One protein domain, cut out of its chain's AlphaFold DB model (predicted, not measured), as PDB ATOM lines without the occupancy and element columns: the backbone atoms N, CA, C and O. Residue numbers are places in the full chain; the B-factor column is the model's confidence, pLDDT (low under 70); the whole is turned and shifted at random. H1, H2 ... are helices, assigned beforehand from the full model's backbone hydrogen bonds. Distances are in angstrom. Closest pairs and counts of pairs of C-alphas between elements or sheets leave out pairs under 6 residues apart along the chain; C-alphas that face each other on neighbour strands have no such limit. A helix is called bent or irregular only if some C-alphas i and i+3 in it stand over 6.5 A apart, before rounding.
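This is residues 2 to 52 of the 104 residues of the protein "Membrane protein" of Mycoplasma yeatsii GM274B (UniProt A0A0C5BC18). One long, nearly straight helix, H1, makes most of the length, and at its far end a small hook turns off it: residues 37 to 41 lead sideways to the one short helix H2, and residues 47 to 52 fold back towards that link. There is no packed core, and most of H1 stands free. The printed part has 51 residues, with two named helices in the order H1, H2 and no named strand, and its class is all helix. It is extended, with a radius of gyration of the C-alphas of 19.2 A, and its outline is a rod spanning 61 by 19 by 8 A.

Start at Lys 2 and go one residue on to C-alpha 3 at (-9.975, -41.433, -8.386), where H1 begins. H1 takes residues 3 to 36 and runs 49.3 A to C-alpha 36 at (-12.340, -14.575, -49.702). Next look for H2, residues 42 to 46, which ends with C-alpha 46 at (7.737, -13.767, -50.671). Neither helix is bent or irregular.

Look between Val 36 and Leu 42, and you find a tight link of 5 residues from H1 to H2. The two helices are apart, with no C-alpha of the one within 8 A of the other. Residues 2 to 30, of which 3 to 30 belong to H1, stand free, and so do residues 42 to 47, of which 42 to 46 belong to H2. In H1 and H2 every O i to N i+4 pair is within hydrogen-bond range.

The two C-alphas farthest apart are those of Lys 2 and Ser 52, at 62.0 A. The printed part has no cut and no long link. In the B-factor column the mean pLDDT of the printed part is 82.3, and residue 2 is the one residue under 70.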
ATOM      1  N   LYS A   2      -5.699 -43.477  -7.557       64.38
ATOM      2  CA  LYS A   2      -6.603 -42.555  -6.837       64.38
ATOM      3  C   LYS A   2      -7.568 -41.884  -7.827       64.38
ATOM      4  O   LYS A   2      -7.109 -41.278  -8.795       64.38
ATOM      5  N   ILE A   3      -8.872 -41.986  -7.571       73.62
ATOM      6  CA  ILE A   3      -9.975 -41.433  -8.386       73.62
ATOM      7  C   ILE A   3      -9.742 -39.956  -8.741       73.62
ATOM      8  O   ILE A   3      -9.953 -39.539  -9.876       73.62
ATOM      9  N   ILE A   4      -9.173 -39.193  -7.810       78.56
ATOM     10  CA  ILE A   4      -8.791 -37.783  -7.986       78.56
ATOM     11  C   ILE A   4      -7.803 -37.587  -9.155       78.56
ATOM     12  O   ILE A   4      -7.916 -36.638  -9.928       78.56
ATOM     13  N   GLY A   5      -6.854 -38.509  -9.342       79.88
ATOM     14  CA  GLY A   5      -5.897 -38.455 -10.449       79.88
ATOM     15  C   GLY A   5      -6.508 -38.808 -11.807       79.88
ATOM     16  O   GLY A   5      -5.998 -38.361 -12.833       79.88
ATOM     17  N   PHE A   6      -7.593 -39.588 -11.829       83.06
ATOM     18  CA  PHE A   6      -8.334 -39.894 -13.054       83.06
ATOM     19  C   PHE A   6      -9.123 -38.672 -13.533       83.06
ATOM     20  O   PHE A   6      -8.918 -38.229 -14.663       83.06
ATOM     21  N   TRP A   7      -9.918 -38.058 -12.649       81.44
ATOM     22  CA  TRP A   7     -10.680 -36.844 -12.969       81.44
ATOM     23  C   TRP A   7      -9.784 -35.683 -13.400       81.44
ATOM     24  O   TRP A   7     -10.121 -34.988 -14.354       81.44
ATOM     25  N   ARG A   8      -8.602 -35.521 -12.785       85.38
ATOM     26  CA  ARG A   8      -7.631 -34.500 -13.207       85.38
ATOM     27  C   ARG A   8      -7.173 -34.690 -14.657       85.38
ATOM     28  O   ARG A   8      -7.078 -33.714 -15.389       85.38
ATOM     29  N   ARG A   9      -6.895 -35.927 -15.086       86.00
ATOM     30  CA  ARG A   9      -6.485 -36.209 -16.475       86.00
ATOM     31  C   ARG A   9      -7.618 -35.948 -17.457       86.00
ATOM     32  O   ARG A   9      -7.389 -35.290 -18.464       86.00
ATOM     33  N   VAL A  10      -8.826 -36.415 -17.146       86.12
ATOM     34  CA  VAL A  10     -10.005 -36.198 -17.999       86.12
ATOM     35  C   VAL A  10     -10.272 -34.705 -18.176       86.12
ATOM     36  O   VAL A  10     -10.396 -34.249 -19.307       86.12
ATOM     37  N   TRP A  11     -10.267 -33.933 -17.086       88.06
ATOM     38  CA  TRP A  11     -10.493 -32.488 -17.144       88.06
ATOM     39  C   TRP A  11      -9.415 -31.735 -17.919       88.06
ATOM     40  O   TRP A  11      -9.753 -30.864 -18.717       88.06
ATOM     41  N   ILE A  12      -8.138 -32.083 -17.735       89.94
ATOM     42  CA  ILE A  12      -7.043 -31.468 -18.497       89.94
ATOM     43  C   ILE A  12      -7.207 -31.769 -19.988       89.94
ATOM     44  O   ILE A  12      -7.216 -30.840 -20.785       89.94
ATOM     45  N   HIS A  13      -7.406 -33.033 -20.376       84.94
ATOM     46  CA  HIS A  13      -7.588 -33.385 -21.787       84.94
ATOM     47  C   HIS A  13      -8.832 -32.733 -22.394       84.94
ATOM     48  O   HIS A  13      -8.781 -32.262 -23.527       84.94
ATOM     49  N   PHE A  14      -9.930 -32.662 -21.643       89.62
ATOM     50  CA  PHE A  14     -11.157 -32.012 -22.087       89.62
ATOM     51  C   PHE A  14     -10.947 -30.515 -22.339       89.62
ATOM     52  O   PHE A  14     -11.241 -30.030 -23.431       89.62
ATOM     53  N   LEU A  15     -10.361 -29.797 -21.375       90.25
ATOM     54  CA  LEU A  15     -10.046 -28.373 -21.517       90.25
ATOM     55  C   LEU A  15      -9.046 -28.124 -22.649       90.25
ATOM     56  O   LEU A  15      -9.263 -27.234 -23.467       90.25
ATOM     57  N   THR A  16      -7.982 -28.922 -22.746       91.19
ATOM     58  CA  THR A  16      -6.995 -28.794 -23.823       91.19
ATOM     59  C   THR A  16      -7.631 -29.013 -25.195       91.19
ATOM     60  O   THR A  16      -7.404 -28.210 -26.095       91.19
ATOM     61  N   ASN A  17      -8.477 -30.033 -25.354       82.56
ATOM     62  CA  ASN A  17      -9.170 -30.284 -26.617       82.56
ATOM     63  C   ASN A  17     -10.132 -29.145 -26.975       82.56
ATOM     64  O   ASN A  17     -10.165 -28.733 -28.131       82.56
ATOM     65  N   ILE A  18     -10.857 -28.590 -25.998       90.94
ATOM     66  CA  ILE A  18     -11.707 -27.408 -26.204       90.94
ATOM     67  C   ILE A  18     -10.879 -26.231 -26.709       90.94
ATOM     68  O   ILE A  18     -11.217 -25.648 -27.736       90.94
ATOM     69  N   PHE A  19      -9.775 -25.904 -26.034       90.69
ATOM     70  CA  PHE A  19      -8.908 -24.808 -26.462       90.69
ATOM     71  C   PHE A  19      -8.363 -25.043 -27.870       90.69
ATOM     72  O   PHE A  19      -8.407 -24.131 -28.692       90.69
ATOM     73  N   ILE A  20      -7.913 -26.258 -28.193       87.75
ATOM     74  CA  ILE A  20      -7.438 -26.603 -29.540       87.75
ATOM     75  C   ILE A  20      -8.543 -26.392 -30.578       87.75
ATOM     76  O   ILE A  20      -8.297 -25.735 -31.587       87.75
ATOM     77  N   ILE A  21      -9.756 -26.891 -30.325       84.75
ATOM     78  CA  ILE A  21     -10.895 -26.745 -31.240       84.75
ATOM     79  C   ILE A  21     -11.238 -25.269 -31.446       84.75
ATOM     80  O   ILE A  21     -11.385 -24.839 -32.589       84.75
ATOM     81  N   PHE A  22     -11.314 -24.477 -30.374       89.44
ATOM     82  CA  PHE A  22     -11.594 -23.045 -30.484       89.44
ATOM     83  C   PHE A  22     -10.497 -22.317 -31.260       89.44
ATOM     84  O   PHE A  22     -10.798 -21.563 -32.182       89.44
ATOM     85  N   THR A  23      -9.230 -22.570 -30.940       88.75
ATOM     86  CA  THR A  23      -8.098 -21.878 -31.574       88.75
ATOM     87  C   THR A  23      -7.995 -22.248 -33.055       88.75
ATOM     88  O   THR A  23      -7.860 -21.369 -33.906       88.75
ATOM     89  N   ALA A  24      -8.139 -23.535 -33.383       80.00
ATOM     90  CA  ALA A  24      -8.152 -24.027 -34.757       80.00
ATOM     91  C   ALA A  24      -9.371 -23.515 -35.539       80.00
ATOM     92  O   ALA A  24      -9.232 -23.113 -36.695       80.00
ATOM     93  N   GLY A  25     -10.549 -23.474 -34.912       83.25
ATOM     94  CA  GLY A  25     -11.777 -22.954 -35.511       83.25
ATOM     95  C   GLY A  25     -11.680 -21.462 -35.830       83.25
ATOM     96  O   GLY A  25     -11.938 -21.059 -36.964       83.25
ATOM     97  N   PHE A  26     -11.227 -20.644 -34.874       87.19
ATOM     98  CA  PHE A  26     -10.990 -19.214 -35.102       87.19
ATOM     99  C   PHE A  26      -9.944 -18.974 -36.191       87.19
ATOM    100  O   PHE A  26     -10.145 -18.121 -37.060       87.19
ATOM    101  N   TYR A  27      -8.858 -19.750 -36.187       83.94
ATOM    102  CA  TYR A  27      -7.834 -19.672 -37.224       83.94
ATOM    103  C   TYR A  27      -8.403 -19.998 -38.610       83.94
ATOM    104  O   TYR A  27      -8.185 -19.237 -39.553       83.94
ATOM    105  N   LEU A  28      -9.199 -21.067 -38.733       80.19
ATOM    106  CA  LEU A  28      -9.879 -21.436 -39.976       80.19
ATOM    107  C   LEU A  28     -10.811 -20.330 -40.477       80.19
ATOM    108  O   LEU A  28     -10.750 -19.982 -41.655       80.19
ATOM    109  N   ILE A  29     -11.627 -19.739 -39.600       84.69
ATOM    110  CA  ILE A  29     -12.521 -18.627 -39.961       84.69
ATOM    111  C   ILE A  29     -11.710 -17.437 -40.484       84.69
ATOM    112  O   ILE A  29     -12.038 -16.868 -41.527       84.69
ATOM    113  N   PHE A  30     -10.622 -17.078 -39.803       84.38
ATOM    114  CA  PHE A  30      -9.767 -15.973 -40.231       84.38
ATOM    115  C   PHE A  30      -9.112 -16.252 -41.587       84.38
ATOM    116  O   PHE A  30      -9.045 -15.367 -42.443       84.38
ATOM    117  N   LEU A  31      -8.680 -17.494 -41.806       77.75
ATOM    118  CA  LEU A  31      -8.086 -17.942 -43.060       77.75
ATOM    119  C   LEU A  31      -9.115 -17.889 -44.195       77.75
ATOM    120  O   LEU A  31      -8.804 -17.332 -45.245       77.75
ATOM    121  N   ILE A  32     -10.352 -18.342 -43.963       80.44
ATOM    122  CA  ILE A  32     -11.473 -18.222 -44.911       80.44
ATOM    123  C   ILE A  32     -11.711 -16.754 -45.275       80.44
ATOM    124  O   ILE A  32     -11.758 -16.413 -46.456       80.44
ATOM    125  N   ILE A  33     -11.813 -15.865 -44.284       82.69
ATOM    126  CA  ILE A  33     -12.042 -14.432 -44.520       82.69
ATOM    127  C   ILE A  33     -10.881 -13.818 -45.313       82.69
ATOM    128  O   ILE A  33     -11.108 -13.040 -46.242       82.69
ATOM    129  N   ALA A  34      -9.636 -14.155 -44.970       77.31
ATOM    130  CA  ALA A  34      -8.455 -13.672 -45.679       77.31
ATOM    131  C   ALA A  34      -8.418 -14.167 -47.134       77.31
ATOM    132  O   ALA A  34      -8.089 -13.384 -48.030       77.31
ATOM    133  N   PHE A  35      -8.814 -15.422 -47.367       76.94
ATOM    134  CA  PHE A  35      -8.905 -16.022 -48.696       76.94
ATOM    135  C   PHE A  35     -10.005 -15.370 -49.533       76.94
ATOM    136  O   PHE A  35      -9.744 -14.941 -50.651       76.94
ATOM    137  N   VAL A  36     -11.217 -15.215 -48.990       76.44
ATOM    138  CA  VAL A  36     -12.340 -14.575 -49.702       76.44
ATOM    139  C   VAL A  36     -12.026 -13.117 -50.045       76.44
ATOM    140  O   VAL A  36     -12.380 -12.654 -51.126       76.44
ATOM    141  N   LYS A  37     -11.302 -12.404 -49.175       76.94
ATOM    142  CA  LYS A  37     -10.834 -11.034 -49.443       76.94
ATOM    143  C   LYS A  37      -9.653 -10.963 -50.421       76.94
ATOM    144  O   LYS A  37      -9.176  -9.865 -50.692       76.94
ATOM    145  N   GLY A  38      -9.158 -12.096 -50.922       71.44
ATOM    146  CA  GLY A  38      -8.054 -12.151 -51.877       71.44
ATOM    147  C   GLY A  38      -6.734 -11.612 -51.343       71.44
ATOM    148  O   GLY A  38      -5.903 -11.143 -52.121       71.44
ATOM    149  N   LYS A  39      -6.529 -11.641 -50.019       75.69
ATOM    150  CA  LYS A  39      -5.285 -11.140 -49.435       75.69
ATOM    151  C   LYS A  39      -4.124 -12.068 -49.820       75.69
ATOM    152  O   LYS A  39      -4.262 -13.285 -49.687       75.69
ATOM    153  N   PRO A  40      -2.971 -11.524 -50.246       75.00
ATOM    154  CA  PRO A  40      -1.809 -12.336 -50.573       75.00
ATOM    155  C   PRO A  40      -1.314 -13.052 -49.316       75.00
ATOM    156  O   PRO A  40      -1.102 -12.422 -48.270       75.00
ATOM    157  N   ASN A  41      -1.156 -14.371 -49.427       78.69
ATOM    158  CA  ASN A  41      -0.595 -15.195 -48.364       78.69
ATOM    159  C   ASN A  41       0.922 -14.955 -48.243       78.69
ATOM    160  O   ASN A  41       1.534 -14.276 -49.067       78.69
ATOM    161  N   LEU A  42       1.532 -15.487 -47.184       78.69
ATOM    162  CA  LEU A  42       2.947 -15.251 -46.881       78.69
ATOM    163  C   LEU A  42       3.864 -15.731 -48.021       78.69
ATOM    164  O   LEU A  42       4.783 -15.016 -48.399       78.69
ATOM    165  N   ALA A  43       3.543 -16.870 -48.641       79.56
ATOM    166  CA  ALA A  43       4.277 -17.395 -49.792       79.56
ATOM    167  C   ALA A  43       4.203 -16.461 -51.012       79.56
ATOM    168  O   ALA A  43       5.227 -16.155 -51.608       79.56
ATOM    169  N   MET A  44       3.018 -15.940 -51.333       81.75
ATOM    170  CA  MET A  44       2.809 -15.003 -52.441       81.75
ATOM    171  C   MET A  44       3.506 -13.665 -52.216       81.75
ATOM    172  O   MET A  44       4.036 -13.083 -53.160       81.75
ATOM    173  N   ARG A  45       3.547 -13.196 -50.962       82.75
ATOM    174  CA  ARG A  45       4.328 -12.011 -50.583       82.75
ATOM    175  C   ARG A  45       5.822 -12.232 -50.799       82.75
ATOM    176  O   ARG A  45       6.488 -11.332 -51.287       82.75
ATOM    177  N   LEU A  46       6.330 -13.418 -50.464       87.44
ATOM    178  CA  LEU A  46       7.737 -13.767 -50.671       87.44
ATOM    179  C   LEU A  46       8.079 -13.949 -52.156       87.44
ATOM    180  O   LEU A  46       9.180 -13.608 -52.569       87.44
ATOM    181  N   SER A  47       7.141 -14.442 -52.967       88.00
ATOM    182  CA  SER A  47       7.346 -14.648 -54.404       88.00
ATOM    183  C   SER A  47       6.915 -13.467 -55.283       88.00
ATOM    184  O   SER A  47       6.939 -13.603 -56.502       88.00
ATOM    185  N   ASN A  48       6.484 -12.336 -54.709       83.00
ATOM    186  CA  ASN A  48       5.931 -11.186 -55.444       83.00
ATOM    187  C   ASN A  48       4.809 -11.556 -56.441       83.00
ATOM    188  O   ASN A  48       4.653 -10.940 -57.495       83.00
ATOM    189  N   THR A  49       3.999 -12.564 -56.110       81.25
ATOM    190  CA  THR A  49       2.878 -12.999 -56.952       81.25
ATOM    191  C   THR A  49       1.557 -12.495 -56.387       81.25
ATOM    192  O   THR A  49       1.369 -12.378 -55.175       81.25
ATOM    193  N   THR A  50       0.609 -12.176 -57.266       77.25
ATOM    194  CA  THR A  50      -0.734 -11.711 -56.895       77.25
ATOM    195  C   THR A  50      -1.799 -12.594 -57.529       77.25
ATOM    196  O   THR A  50      -1.559 -13.317 -58.494       77.25
ATOM    197  N   TYR A  51      -2.999 -12.581 -56.950       76.69
ATOM    198  CA  TYR A  51      -4.113 -13.325 -57.516       76.69
ATOM    199  C   TYR A  51      -4.653 -12.598 -58.746       76.69
ATOM    200  O   TYR A  51      -5.066 -11.445 -58.655       76.69
ATOM    201  N   SER A  52      -4.712 -13.297 -59.879       80.38
ATOM    202  CA  SER A  52      -5.203 -12.736 -61.143       80.38
ATOM    203  C   SER A  52      -6.710 -12.459 -61.145       80.38
ATOM    204  O   SER A  52      -7.174 -11.568 -61.850       80.38
TER     205      SER A  52